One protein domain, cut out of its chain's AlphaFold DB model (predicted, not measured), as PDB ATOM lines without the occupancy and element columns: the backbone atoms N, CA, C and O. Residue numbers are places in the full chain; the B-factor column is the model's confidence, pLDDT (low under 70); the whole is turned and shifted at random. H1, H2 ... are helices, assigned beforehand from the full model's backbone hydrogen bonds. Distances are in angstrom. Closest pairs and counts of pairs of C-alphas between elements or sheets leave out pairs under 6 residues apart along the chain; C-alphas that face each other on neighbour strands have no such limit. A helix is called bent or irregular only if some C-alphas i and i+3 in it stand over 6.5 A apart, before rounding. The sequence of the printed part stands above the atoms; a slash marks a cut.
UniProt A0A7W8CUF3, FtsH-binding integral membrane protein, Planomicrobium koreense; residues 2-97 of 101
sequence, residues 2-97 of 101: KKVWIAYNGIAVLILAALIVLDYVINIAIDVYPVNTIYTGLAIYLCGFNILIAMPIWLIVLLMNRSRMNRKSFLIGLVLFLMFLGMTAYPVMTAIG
ATOM      1  N   LYS A   2     -11.047 -23.300 -30.659       67.06
ATOM      2  CA  LYS A   2     -11.649 -23.201 -29.300       67.06
ATOM      3  C   LYS A   2     -11.156 -24.249 -28.285       67.06
ATOM      4  O   LYS A   2     -10.813 -23.896 -27.167       67.06
ATOM      5  N   LYS A   3     -11.113 -25.533 -28.672       68.50
ATOM      6  CA  LYS A   3     -10.654 -26.631 -27.794       68.50
ATOM      7  C   LYS A   3      -9.158 -26.543 -27.481       68.50
ATOM      8  O   LYS A   3      -8.760 -26.743 -26.347       68.50
ATOM      9  N   VAL A   4      -8.361 -26.195 -28.492       74.88
ATOM     10  CA  VAL A   4      -6.904 -26.026 -28.387       74.88
ATOM     11  C   VAL A   4      -6.565 -24.894 -27.420       74.88
ATOM     12  O   VAL A   4      -5.745 -25.071 -26.533       74.88
ATOM     13  N   TRP A   5      -7.268 -23.766 -27.524       74.12
ATOM     14  CA  TRP A   5      -7.099 -22.633 -26.617       74.12
ATOM     15  C   TRP A   5      -7.420 -22.997 -25.156       74.12
ATOM     16  O   TRP A   5      -6.638 -22.699 -24.264       74.12
ATOM     17  N   ILE A   6      -8.522 -23.722 -24.910       74.56
ATOM     18  CA  ILE A   6      -8.856 -24.226 -23.565       74.56
ATOM     19  C   ILE A   6      -7.774 -25.187 -23.049       74.56
ATOM     20  O   ILE A   6      -7.409 -25.108 -21.881       74.56
ATOM     21  N   ALA A   7      -7.244 -26.065 -23.906       77.00
ATOM     22  CA  ALA A   7      -6.194 -27.007 -23.528       77.00
ATOM     23  C   ALA A   7      -4.889 -26.297 -23.129       77.00
ATOM     24  O   ALA A   7      -4.353 -26.595 -22.068       77.00
ATOM     25  N   TYR A   8      -4.418 -25.319 -23.913       75.00
ATOM     26  CA  TYR A   8      -3.223 -24.530 -23.573       75.00
ATOM     27  C   TYR A   8      -3.363 -23.800 -22.236       75.00
ATOM     28  O   TYR A   8      -2.462 -23.826 -21.405       75.00
ATOM     29  N   ASN A   9      -4.529 -23.211 -22.009       75.25
ATOM     30  CA  ASN A   9      -4.854 -22.531 -20.766       75.25
ATOM     31  C   ASN A   9      -4.921 -23.479 -19.563       75.25
ATOM     32  O   ASN A   9      -4.435 -23.148 -18.485       75.25
ATOM     33  N   GLY A  10      -5.471 -24.680 -19.752       74.38
ATOM     34  CA  GLY A  10      -5.431 -25.738 -18.741       74.38
ATOM     35  C   GLY A  10      -4.002 -26.185 -18.420       74.38
ATOM     36  O   GLY A  10      -3.667 -26.358 -17.253       74.38
ATOM     37  N   ILE A  11      -3.137 -26.303 -19.432       79.69
ATOM     38  CA  ILE A  11      -1.715 -26.627 -19.240       79.69
ATOM     39  C   ILE A  11      -1.006 -25.523 -18.442       79.69
ATOM     40  O   ILE A  11      -0.260 -25.835 -17.522       79.69
ATOM     41  N   ALA A  12      -1.270 -24.245 -18.730       72.06
ATOM     42  CA  ALA A  12      -0.679 -23.129 -17.986       72.06
ATOM     43  C   ALA A  12      -1.063 -23.147 -16.493       72.06
ATOM     44  O   ALA A  12      -0.206 -22.974 -15.626       72.06
ATOM     45  N   VAL A  13      -2.337 -23.423 -16.193       78.06
ATOM     46  CA  VAL A  13      -2.849 -23.631 -14.825       78.06
ATOM     47  C   VAL A  13      -2.131 -24.801 -14.144       78.06
ATOM     48  O   VAL A  13      -1.686 -24.658 -13.008       78.06
ATOM     49  N   LEU A  14      -1.962 -25.933 -14.835       78.81
ATOM     50  CA  LEU A  14      -1.275 -27.112 -14.294       78.81
ATOM     51  C   LEU A  14       0.213 -26.865 -14.016       78.81
ATOM     52  O   LEU A  14       0.715 -27.311 -12.989       78.81
ATOM     53  N   ILE A  15       0.908 -26.143 -14.898       77.06
ATOM     54  CA  ILE A  15       2.316 -25.773 -14.694       77.06
ATOM     55  C   ILE A  15       2.450 -24.893 -13.450       77.06
ATOM     56  O   ILE A  15       3.307 -25.154 -12.608       77.06
ATOM     57  N   LEU A  16       1.584 -23.885 -13.299       71.75
ATOM     58  CA  LEU A  16       1.604 -23.014 -12.124       71.75
ATOM     59  C   LEU A  16       1.322 -23.801 -10.835       71.75
ATOM     60  O   LEU A  16       2.030 -23.626  -9.847       71.75
ATOM     61  N   ALA A  17       0.348 -24.714 -10.859       76.50
ATOM     62  CA  ALA A  17       0.053 -25.583  -9.723       76.50
ATOM     63  C   ALA A  17       1.245 -26.488  -9.354       76.50
ATOM     64  O   ALA A  17       1.580 -26.607  -8.178       76.50
ATOM     65  N   ALA A  18       1.921 -27.083 -10.341       77.69
ATOM     66  CA  ALA A  18       3.100 -27.916 -10.106       77.69
ATOM     67  C   ALA A  18       4.258 -27.121  -9.481       77.69
ATOM     68  O   ALA A  18       4.915 -27.615  -8.566       77.69
ATOM     69  N   LEU A  19       4.480 -25.880  -9.928       72.62
ATOM     70  CA  LEU A  19       5.492 -24.990  -9.353       72.62
ATOM     71  C   LEU A  19       5.180 -24.620  -7.900       72.62
ATOM     72  O   LEU A  19       6.085 -24.637  -7.072       72.62
ATOM     73  N   ILE A  20       3.912 -24.344  -7.577       73.38
ATOM     74  CA  ILE A  20       3.471 -24.074  -6.199       73.38
ATOM     75  C   ILE A  20       3.718 -25.288  -5.297       73.38
ATOM     76  O   ILE A  20       4.239 -25.136  -4.195       73.38
ATOM     77  N   VAL A  21       3.377 -26.494  -5.762       76.06
ATOM     78  CA  VAL A  21       3.606 -27.729  -4.993       76.06
ATOM     79  C   VAL A  21       5.099 -27.969  -4.782       76.06
ATOM     80  O   VAL A  21       5.496 -28.295  -3.671       76.06
ATOM     81  N   LEU A  22       5.934 -27.779  -5.806       71.12
ATOM     82  CA  LEU A  22       7.389 -27.905  -5.671       71.12
ATOM     83  C   LEU A  22       7.960 -26.902  -4.662       71.12
ATOM     84  O   LEU A  22       8.750 -27.299  -3.811       71.12
ATOM     85  N   ASP A  23       7.539 -25.638  -4.720       66.94
ATOM     86  CA  ASP A  23       7.958 -24.608  -3.763       66.94
ATOM     87  C   ASP A  23       7.519 -24.955  -2.330       66.94
ATOM     88  O   ASP A  23       8.337 -24.906  -1.412       66.94
ATOM     89  N   TYR A  24       6.275 -25.413  -2.145       68.56
ATOM     90  CA  TYR A  24       5.777 -25.888  -0.850       68.56
ATOM     91  C   TYR A  24       6.594 -27.075  -0.316       68.56
ATOM     92  O   TYR A  24       7.030 -27.071   0.834       68.56
ATOM     93  N   VAL A  25       6.830 -28.092  -1.150       67.56
ATOM     94  CA  VAL A  25       7.575 -29.297  -0.760       67.56
ATOM     95  C   VAL A  25       9.012 -28.952  -0.388       67.56
ATOM     96  O   VAL A  25       9.506 -29.473   0.601       67.56
ATOM     97  N   ILE A  26       9.681 -28.086  -1.146       65.69
ATOM     98  CA  ILE A  26      11.096 -27.770  -0.925       65.69
ATOM     99  C   ILE A  26      11.284 -26.862   0.293       65.69
ATOM    100  O   ILE A  26      12.182 -27.110   1.095       65.69
ATOM    101  N   ASN A  27      10.452 -25.828   0.441       60.50
ATOM    102  CA  ASN A  27      10.699 -24.779   1.429       60.50
ATOM    103  C   ASN A  27       9.935 -24.962   2.747       60.50
ATOM    104  O   ASN A  27      10.442 -24.550   3.784       60.50
ATOM    105  N   ILE A  28       8.751 -25.584   2.745       60.69
ATOM    106  CA  ILE A  28       7.939 -25.739   3.967       60.69
ATOM    107  C   ILE A  28       8.120 -27.124   4.596       60.69
ATOM    108  O   ILE A  28       8.122 -27.241   5.817       60.69
ATOM    109  N   ALA A  29       8.290 -28.184   3.798       53.91
ATOM    110  CA  ALA A  29       8.364 -29.543   4.346       53.91
ATOM    111  C   ALA A  29       9.762 -29.951   4.847       53.91
ATOM    112  O   ALA A  29       9.864 -30.907   5.611       53.91
ATOM    113  N   ILE A  30      10.828 -29.273   4.403       55.25
ATOM    114  CA  ILE A  30      12.212 -29.711   4.664       55.25
ATOM    115  C   ILE A  30      12.912 -28.830   5.722       55.25
ATOM    116  O   ILE A  30      13.991 -29.191   6.171       55.25
ATOM    117  N   ASP A  31      12.301 -27.726   6.173       53.47
ATOM    118  CA  ASP A  31      12.831 -26.838   7.235       53.47
ATOM    119  C   ASP A  31      14.338 -26.524   7.051       53.47
ATOM    120  O   ASP A  31      15.146 -26.529   7.982       53.47
ATOM    121  N   VAL A  32      14.755 -26.346   5.787       53.69
ATOM    122  CA  VAL A  32      16.170 -26.221   5.419       53.69
ATOM    123  C   VAL A  32      16.593 -24.782   5.611       53.69
ATOM    124  O   VAL A  32      16.256 -23.905   4.818       53.69
ATOM    125  N   TYR A  33      17.406 -24.557   6.635       52.75
ATOM    126  CA  TYR A  33      18.294 -23.407   6.663       52.75
ATOM    127  C   TYR A  33      19.550 -23.732   5.836       52.75
ATOM    128  O   TYR A  33      20.240 -24.702   6.159       52.75
ATOM    129  N   PRO A  34      19.897 -22.941   4.801       60.22
ATOM    130  CA  PRO A  34      19.250 -21.704   4.346       60.22
ATOM    131  C   PRO A  34      18.081 -21.925   3.365       60.22
ATOM    132  O   PRO A  34      18.118 -22.839   2.540       60.22
ATOM    133  N   VAL A  35      17.092 -21.019   3.409       60.31
ATOM    134  CA  VAL A  35      15.914 -21.000   2.520       60.31
ATOM    135  C   VAL A  35      16.356 -21.008   1.053       60.31
ATOM    136  O   VAL A  35      17.081 -20.114   0.605       60.31
ATOM    137  N   ASN A  36      15.914 -22.003   0.281       61.00
ATOM    138  CA  ASN A  36      16.251 -22.107  -1.135       61.00
ATOM    139  C   ASN A  36      15.291 -21.250  -1.977       61.00
ATOM    140  O   ASN A  36      14.246 -21.699  -2.449       61.00
ATOM    141  N   THR A  37      15.677 -19.993  -2.190       62.75
ATOM    142  CA  THR A  37      14.856 -18.980  -2.875       62.75
ATOM    143  C   THR A  37      14.849 -19.096  -4.402       62.75
ATOM    144  O   THR A  37      14.145 -18.332  -5.064       62.75
ATOM    145  N   ILE A  38      15.588 -20.045  -4.995       65.94
ATOM    146  CA  ILE A  38      15.709 -20.179  -6.459       65.94
ATOM    147  C   ILE A  38      14.341 -20.436  -7.102       65.94
ATOM    148  O   ILE A  38      13.991 -19.802  -8.100       65.94
ATOM    149  N   TYR A  39      13.542 -21.330  -6.517       61.34
ATOM    150  CA  TYR A  39      12.221 -21.689  -7.041       61.34
ATOM    151  C   TYR A  39      11.181 -20.600  -6.796       61.34
ATOM    152  O   TYR A  39      10.376 -20.319  -7.683       61.34
ATOM    153  N   THR A  40      11.250 -19.922  -5.653       62.00
ATOM    154  CA  THR A  40      10.381 -18.783  -5.355       62.00
ATOM    155  C   THR A  40      10.683 -17.611  -6.292       62.00
ATOM    156  O   THR A  40       9.762 -17.032  -6.860       62.00
ATOM    157  N   GLY A  41      11.959 -17.313  -6.560       62.56
ATOM    158  CA  GLY A  41      12.374 -16.308  -7.546       62.56
ATOM    159  C   GLY A  41      11.861 -16.618  -8.953       62.56
ATOM    160  O   GLY A  41      11.284 -15.754  -9.614       62.56
ATOM    161  N   LEU A  42      11.989 -17.874  -9.392       65.44
ATOM    162  CA  LEU A  42      11.433 -18.347 -10.664       65.44
ATOM    163  C   LEU A  42       9.904 -18.221 -10.706       65.44
ATOM    164  O   LEU A  42       9.358 -17.753 -11.706       65.44
ATOM    165  N   ALA A  43       9.215 -18.583  -9.622       62.22
ATOM    166  CA  ALA A  43       7.764 -18.470  -9.507       62.22
ATOM    167  C   ALA A  43       7.289 -17.007  -9.540       62.22
ATOM    168  O   ALA A  43       6.277 -16.719 -10.182       62.22
ATOM    169  N   ILE A  44       8.033 -16.076  -8.931       65.38
ATOM    170  CA  ILE A  44       7.767 -14.630  -8.994       65.38
ATOM    171  C   ILE A  44       7.975 -14.107 -10.416       65.38
ATOM    172  O   ILE A  44       7.102 -13.412 -10.928       65.38
ATOM    173  N   TYR A  45       9.082 -14.453 -11.081       67.38
ATOM    174  CA  TYR A  45       9.338 -14.032 -12.466       67.38
ATOM    175  C   TYR A  45       8.263 -14.551 -13.426       67.38
ATOM    176  O   TYR A  45       7.735 -13.794 -14.244       67.38
ATOM    177  N   LEU A  46       7.892 -15.827 -13.296       65.31
ATOM    178  CA  LEU A  46       6.808 -16.433 -14.067       65.31
ATOM    179  C   LEU A  46       5.457 -15.793 -13.744       65.31
ATOM    180  O   LEU A  46       4.670 -15.568 -14.661       65.31
ATOM    181  N   CYS A  47       5.177 -15.453 -12.485       66.50
ATOM    182  CA  CYS A  47       3.961 -14.722 -12.129       66.50
ATOM    183  C   CYS A  47       3.958 -13.302 -12.685       66.50
ATOM    184  O   CYS A  47       2.958 -12.903 -13.268       66.50
ATOM    185  N   GLY A  48       5.063 -12.563 -12.594       65.25
ATOM    186  CA  GLY A  48       5.191 -11.218 -13.150       65.25
ATOM    187  C   GLY A  48       4.973 -11.200 -14.662       65.25
ATOM    188  O   GLY A  48       4.145 -10.434 -15.154       65.25
ATOM    189  N   PHE A  49       5.627 -12.102 -15.403       70.25
ATOM    190  CA  PHE A  49       5.399 -12.264 -16.842       70.25
ATOM    191  C   PHE A  49       3.939 -12.627 -17.149       70.25
ATOM    192  O   PHE A  49       3.313 -12.043 -18.038       70.25
ATOM    193  N   ASN A  50       3.368 -13.569 -16.398       66.88
ATOM    194  CA  ASN A  50       2.001 -14.003 -16.640       66.88
ATOM    195  C   ASN A  50       0.960 -12.931 -16.290       66.88
ATOM    196  O   ASN A  50      -0.017 -12.803 -17.019       66.88
ATOM    197  N   ILE A  51       1.166 -12.136 -15.241       67.62
ATOM    198  CA  ILE A  51       0.264 -11.045 -14.846       67.62
ATOM    199  C   ILE A  51       0.356  -9.881 -15.837       67.62
ATOM    200  O   ILE A  51      -0.672  -9.345 -16.248       67.62
ATOM    201  N   LEU A  52       1.567  -9.496 -16.244       69.69
ATOM    202  CA  LEU A  52       1.775  -8.312 -17.084       69.69
ATOM    203  C   LEU A  52       1.506  -8.566 -18.570       69.69
ATOM    204  O   LEU A  52       1.087  -7.650 -19.272       69.69
ATOM    205  N   ILE A  53       1.752  -9.784 -19.058       69.88
ATOM    206  CA  ILE A  53       1.721 -10.082 -20.497       69.88
ATOM    207  C   ILE A  53       0.666 -11.141 -20.817       69.88
ATOM    208  O   ILE A  53      -0.217 -10.901 -21.642       69.88
ATOM    209  N   ALA A  54       0.707 -12.304 -20.161       68.75
ATOM    210  CA  ALA A  54      -0.168 -13.415 -20.540       68.75
ATOM    211  C   ALA A  54      -1.646 -13.171 -20.182       68.75
ATOM    212  O   ALA A  54      -2.525 -13.441 -21.000       68.75
ATOM    213  N   MET A  55      -1.937 -12.619 -19.000       73.25
ATOM    214  CA  MET A  55      -3.295 -12.362 -18.508       73.25
ATOM    215  C   MET A  55      -4.068 -11.345 -19.366       73.25
ATOM    216  O   MET A  55      -5.203 -11.659 -19.740       73.25
ATOM    217  N   PRO A  56      -3.507 -10.175 -19.740       74.31
ATOM    218  CA  PRO A  56      -4.187  -9.234 -20.626       74.31
ATOM    219  C   PRO A  56      -4.495  -9.848 -21.990       74.31
ATOM    220  O   PRO A  56      -5.617  -9.727 -22.477       74.31
ATOM    221  N   ILE A  57      -3.536 -10.569 -22.582       77.69
ATOM    222  CA  ILE A  57      -3.723 -11.246 -23.874       77.69
ATOM    223  C   ILE A  57      -4.828 -12.301 -23.762       77.69
ATOM    224  O   ILE A  57      -5.721 -12.363 -24.609       77.69
ATOM    225  N   TRP A  58      -4.817 -13.100 -22.697       80.69
ATOM    226  CA  TRP A  58      -5.816 -14.134 -22.444       80.69
ATOM    227  C   TRP A  58      -7.218 -13.523 -22.287       80.69
ATOM    228  O   TRP A  58      -8.157 -13.972 -22.953       80.69
ATOM    229  N   LEU A  59      -7.361 -12.464 -21.486       79.19
ATOM    230  CA  LEU A  59      -8.627 -11.756 -21.284       79.19
ATOM    231  C   LEU A  59      -9.142 -11.123 -22.586       79.19
ATOM    232  O   LEU A  59     -10.312 -11.299 -22.929       79.19
ATOM    233  N   ILE A  60      -8.272 -10.453 -23.349       80.50
ATOM    234  CA  ILE A  60      -8.617  -9.851 -24.646       80.50
ATOM    235  C   ILE A  60      -9.105 -10.929 -25.617       80.50
ATOM    236  O   ILE A  60     -10.163 -10.775 -26.225       80.50
ATOM    237  N   VAL A  61      -8.401 -12.060 -25.720       77.88
ATOM    238  CA  VAL A  61      -8.803 -13.169 -26.597       77.88
ATOM    239  C   VAL A  61     -10.141 -13.779 -26.157       77.88
ATOM    240  O   VAL A  61     -10.959 -14.118 -27.019       77.88
ATOM    241  N   LEU A  62     -10.410 -13.873 -24.849       78.50
ATOM    242  CA  LEU A  62     -11.703 -14.304 -24.292       78.50
ATOM    243  C   LEU A  62     -12.842 -13.358 -24.689       78.50
ATOM    244  O   LEU A  62     -13.905 -13.813 -25.120       78.50
ATOM    245  N   LEU A  63     -12.616 -12.050 -24.560       80.94
ATOM    246  CA  LEU A  63     -13.603 -11.013 -24.860       80.94
ATOM    247  C   LEU A  63     -13.858 -10.892 -26.368       80.94
ATOM    248  O   LEU A  63     -15.016 -10.893 -26.789       80.94
ATOM    249  N   MET A  64     -12.806 -10.884 -27.192       81.25
ATOM    250  CA  MET A  64     -12.911 -10.815 -28.656       81.25
ATOM    251  C   MET A  64     -13.616 -12.039 -29.250       81.25
ATOM    252  O   MET A  64     -14.345 -11.921 -30.234       81.25
ATOM    253  N   ASN A  65     -13.439 -13.219 -28.652       76.88
ATOM    254  CA  ASN A  65     -14.082 -14.445 -29.127       76.88
ATOM    255  C   ASN A  65     -15.425 -14.743 -28.453       76.88
ATOM    256  O   ASN A  65     -16.028 -15.777 -28.758       76.88
ATOM    257  N   ARG A  66     -15.940 -13.850 -27.596       78.62
ATOM    258  CA  ARG A  66     -17.212 -14.049 -26.883       78.62
ATOM    259  C   ARG A  66     -18.378 -14.325 -27.833       78.62
ATOM    260  O   ARG A  66     -19.136 -15.256 -27.591       78.62
ATOM    261  N   SER A  67     -18.493 -13.569 -28.926       76.38
ATOM    262  CA  SER A  67     -19.558 -13.746 -29.931       76.38
ATOM    263  C   SER A  67     -19.429 -15.048 -30.723       76.38
ATOM    264  O   SER A  67     -20.410 -15.554 -31.261       76.38
ATOM    265  N   ARG A  68     -18.218 -15.613 -30.784       76.44
ATOM    266  CA  ARG A  68     -17.918 -16.838 -31.527       76.44
ATOM    267  C   ARG A  68     -17.913 -18.076 -30.640       76.44
ATOM    268  O   ARG A  68     -17.913 -19.171 -31.193       76.44
ATOM    269  N   MET A  69     -17.877 -17.974 -29.309       76.75
ATOM    270  CA  MET A  69     -17.810 -19.117 -28.383       76.75
ATOM    271  C   MET A  69     -19.180 -19.501 -27.813       76.75
ATOM    272  O   MET A  69     -19.992 -18.657 -27.459       76.75
ATOM    273  N   ASN A  70     -19.407 -20.808 -27.644       84.38
ATOM    274  CA  ASN A  70     -20.581 -21.297 -26.922       84.38
ATOM    275  C   ASN A  70     -20.446 -20.938 -25.436       84.38
ATOM    276  O   ASN A  70     -19.349 -21.028 -24.877       84.38
ATOM    277  N   ARG A  71     -21.570 -20.620 -24.777       82.75
ATOM    278  CA  ARG A  71     -21.615 -20.180 -23.368       82.75
ATOM    279  C   ARG A  71     -20.825 -21.093 -22.422       82.75
ATOM    280  O   ARG A  71     -20.073 -20.586 -21.602       82.75
ATOM    281  N   LYS A  72     -20.917 -22.421 -22.592       84.06
ATOM    282  CA  LYS A  72     -20.137 -23.408 -21.814       84.06
ATOM    283  C   LYS A  72     -18.620 -23.228 -21.968       84.06
ATOM    284  O   LYS A  72     -17.908 -23.190 -20.975       84.06
ATOM    285  N   SER A  73     -18.119 -23.097 -23.196       80.06
ATOM    286  CA  SER A  73     -16.680 -22.949 -23.465       80.06
ATOM    287  C   SER A  73     -16.125 -21.618 -22.964       80.06
ATOM    288  O   SER A  73     -14.996 -21.576 -22.485       80.06
ATOM    289  N   PHE A  74     -16.918 -20.547 -23.057       82.50
ATOM    290  CA  PHE A  74     -16.570 -19.252 -22.475       82.50
ATOM    291  C   PHE A  74     -16.445 -19.350 -20.949       82.50
ATOM    292  O   PHE A  74     -15.453 -18.898 -20.388       82.50
ATOM    293  N   LEU A  75     -17.409 -20.005 -20.290       84.81
ATOM    294  CA  LEU A  75     -17.409 -20.187 -18.838       84.81
ATOM    295  C   LEU A  75     -16.200 -21.000 -18.357       84.81
ATOM    296  O   LEU A  75     -15.563 -20.607 -17.391       84.81
ATOM    297  N   ILE A  76     -15.835 -22.076 -19.065       85.00
ATOM    298  CA  ILE A  76     -14.618 -22.852 -18.766       85.00
ATOM    299  C   ILE A  76     -13.370 -21.971 -18.891       85.00
ATOM    300  O   ILE A  76     -12.523 -21.980 -18.005       85.00
ATOM    301  N   GLY A  77     -13.266 -21.180 -19.965       81.06
ATOM    302  CA  GLY A  77     -12.153 -20.247 -20.152       81.06
ATOM    303  C   GLY A  77     -12.055 -19.205 -19.038       81.06
ATOM    304  O   GLY A  77     -10.958 -18.929 -18.562       81.06
ATOM    305  N   LEU A  78     -13.195 -18.664 -18.602       84.50
ATOM    306  CA  LEU A  78     -13.275 -17.701 -17.504       84.50
ATOM    307  C   LEU A  78     -12.881 -18.332 -16.161       84.50
ATOM    308  O   LEU A  78     -12.130 -17.727 -15.407       84.50
ATOM    309  N   VAL A  79     -13.345 -19.552 -15.872       87.00
ATOM    310  CA  VAL A  79     -12.976 -20.279 -14.646       87.00
ATOM    311  C   VAL A  79     -11.481 -20.579 -14.623       87.00
ATOM    312  O   VAL A  79     -10.844 -20.340 -13.605       87.00
ATOM    313  N   LEU A  80     -10.905 -21.034 -15.742       82.94
ATOM    314  CA  LEU A  80      -9.459 -21.260 -15.846       82.94
ATOM    315  C   LEU A  80      -8.667 -19.971 -15.612       82.94
ATOM    316  O   LEU A  80      -7.672 -19.995 -14.896       82.94
ATOM    317  N   PHE A  81      -9.134 -18.846 -16.159       83.19
ATOM    318  CA  PHE A  81      -8.526 -17.538 -15.925       83.19
ATOM    319  C   PHE A  81      -8.587 -17.126 -14.444       83.19
ATOM    320  O   PHE A  81      -7.578 -16.715 -13.879       83.19
ATOM    321  N   LEU A  82      -9.745 -17.279 -13.793       83.75
ATOM    322  CA  LEU A  82      -9.911 -16.947 -12.372       83.75
ATOM    323  C   LEU A  82      -9.091 -17.868 -11.458       83.75
ATOM    324  O   LEU A  82      -8.481 -17.386 -10.509       83.75
ATOM    325  N   MET A  83      -9.038 -19.171 -11.753       82.88
ATOM    326  CA  MET A  83      -8.180 -20.121 -11.033       82.88
ATOM    327  C   MET A  83      -6.711 -19.746 -11.172       82.88
ATOM    328  O   MET A  83      -5.991 -19.713 -10.179       82.88
ATOM    329  N   PHE A  84      -6.273 -19.428 -12.390       78.31
ATOM    330  CA  PHE A  84      -4.913 -18.972 -12.636       78.31
ATOM    331  C   PHE A  84      -4.594 -17.711 -11.818       78.31
ATOM    332  O   PHE A  84      -3.585 -17.678 -11.120       78.31
ATOM    333  N   LEU A  85      -5.494 -16.722 -11.822       80.19
ATOM    334  CA  LEU A  85      -5.351 -15.482 -11.054       80.19
ATOM    335  C   LEU A  85      -5.289 -15.720  -9.538       80.19
ATOM    336  O   LEU A  85      -4.431 -15.159  -8.859       80.19
ATOM    337  N   GLY A  86      -6.144 -16.595  -9.007       77.94
ATOM    338  CA  GLY A  86      -6.090 -16.987  -7.598       77.94
ATOM    339  C   GLY A  86      -4.765 -17.660  -7.231       77.94
ATOM    340  O   GLY A  86      -4.153 -17.316  -6.225       77.94
ATOM    341  N   MET A  87      -4.277 -18.569  -8.076       75.44
ATOM    342  CA  MET A  87      -3.011 -19.268  -7.834       75.44
ATOM    343  C   MET A  87      -1.791 -18.351  -7.941       75.44
ATOM    344  O   MET A  87      -0.835 -18.547  -7.195       75.44
ATOM    345  N   THR A  88      -1.813 -17.322  -8.795       72.19
ATOM    346  CA  THR A  88      -0.707 -16.351  -8.872       72.19
ATOM    347  C   THR A  88      -0.518 -15.531  -7.594       72.19
ATOM    348  O   THR A  88       0.573 -15.012  -7.372       72.19
ATOM    349  N   ALA A  89      -1.527 -15.443  -6.718       74.12
ATOM    350  CA  ALA A  89      -1.383 -14.764  -5.430       74.12
ATOM    351  C   ALA A  89      -0.451 -15.518  -4.465       74.12
ATOM    352  O   ALA A  89       0.231 -14.883  -3.666       74.12
ATOM    353  N   TYR A  90      -0.386 -16.852  -4.558       72.25
ATOM    354  CA  TYR A  90       0.441 -17.678  -3.676       72.25
ATOM    355  C   TYR A  90       1.929 -17.300  -3.739       72.25
ATOM    356  O   TYR A  90       2.436 -16.826  -2.730       72.25
ATOM    357  N   PRO A  91       2.633 -17.380  -4.887       67.06
ATOM    358  CA  PRO A  91       4.060 -17.059  -4.941       67.06
ATOM    359  C   PRO A  91       4.369 -15.604  -4.576       67.06
ATOM    360  O   PRO A  91       5.453 -15.335  -4.072       67.06
ATOM    361  N   VAL A  92       3.430 -14.668  -4.775       68.81
ATOM    362  CA  VAL A  92       3.578 -13.280  -4.306       68.81
ATOM    363  C   VAL A  92       3.547 -13.217  -2.777       68.81
ATOM    364  O   VAL A  92       4.428 -12.608  -2.177       68.81
ATOM    365  N   MET A  93       2.576 -13.872  -2.136       68.81
ATOM    366  CA  MET A  93       2.485 -13.939  -0.673       68.81
ATOM    367  C   MET A  93       3.678 -14.677  -0.063       68.81
ATOM    368  O   MET A  93       4.232 -14.219   0.934       68.81
ATOM    369  N   THR A  94       4.111 -15.776  -0.680       67.94
ATOM    370  CA  THR A  94       5.277 -16.547  -0.242       67.94
ATOM    371  C   THR A  94       6.561 -15.721  -0.354       67.94
ATOM    372  O   THR A  94       7.367 -15.711   0.572       67.94
ATOM    373  N   ALA A  95       6.725 -14.953  -1.435       65.06
ATOM    374  CA  ALA A  95       7.843 -14.028  -1.596       65.06
ATOM    375  C   ALA A  95       7.870 -12.945  -0.512       65.06
ATOM    376  O   ALA A  95       8.908 -12.739   0.112       65.06
ATOM    377  N   ILE A  96       6.729 -12.286  -0.264       64.94
ATOM    378  CA  ILE A  96       6.594 -11.282   0.802       64.94
ATOM    379  C   ILE A  96       6.951 -11.909   2.154       64.94
ATOM    380  O   ILE A  96       7.721 -11.318   2.910       64.94
ATOM    381  N   GLY A  97       6.445 -13.117   2.421       61.53
ATOM    382  CA  GLY A  97       6.751 -13.892   3.620       61.53
ATOM    383  C   GLY A  97       8.250 -14.117   3.808       61.53
ATOM    384  O   GLY A  97       8.768 -13.791   4.868       61.53
TER     385      GLY A  97
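This is residues 2 to 97 of the 101 residues of the protein "FtsH-binding integral membrane protein" of Planomicrobium koreense (UniProt A0A7W8CUF3). Three long helices make a slim up-and-down bundle, each running against the one before; the second is bent, and its arms H2a and H2b both pack on H3, while H1 meets H2a and H3 but not H2b. Residues 28 to 34 stick out at one end of the rod. The printed part has 96 residues with three named helices, H1, H2 and H3 in chain order, and no named strand: all helix. It is loose, with a radius of gyration of the C-alphas of 15.5 A and spans of 53 by 21 by 17 A.

H1, residues 2 to 27, touches H3, residues 71 to 97, closest at the C-alphas of Val 13 and Phe 84, 5.5 A, the same way at a shallow tilt of 21 degrees. H2, residues 38 to 64, was assigned as one helix by its hydrogen bonds but is bent: C-alphas 52 and 55 are 6.6 A apart. Its arms, H2a, residues 38 to 52, and H2b, residues 55 to 64, stand at a shallow tilt of 33 degrees, only just short of steep. H1 and H2a form a helical hairpin, touching with residues 19 to 23 and 39 to 43 alone; the closest C-alphas, of Asp 23 and Tyr 39, are 6.1 A apart. H2a touches residues 88 to 95 of H3 alone, opposite ways at a steep tilt of 44 degrees, with the C-alphas of Cys 47 and Thr 88 closest at 5.9 A. H2b and H3 form a second hairpin at a shallow tilt of 13 degrees, closest at the C-alphas of Leu 62 and Phe 74, 7.2 A. H1 and H2b are apart. In H1, H2a and H2b every O i to N i+4 pair is within hydrogen-bond range; in H3, 19 of 23 are.

H1 is 38.0 A long from C-alpha 2 at (-11.649, -23.201, -29.300). H2a is 21.2 A long and H2b 14.1 A. H3 is 39.7 A long, ending at C-alpha 97 at (6.751, -13.892, 3.620).

The C-alphas of Tyr 33 and Ser 67, the two farthest apart, are 53.5 A apart. The printed part has no cut, and both links are short. The mean pLDDT of the printed part is 72.1; residues 2 to 3, 23 to 48, 50 to 54 and 91 to 97 are under 70.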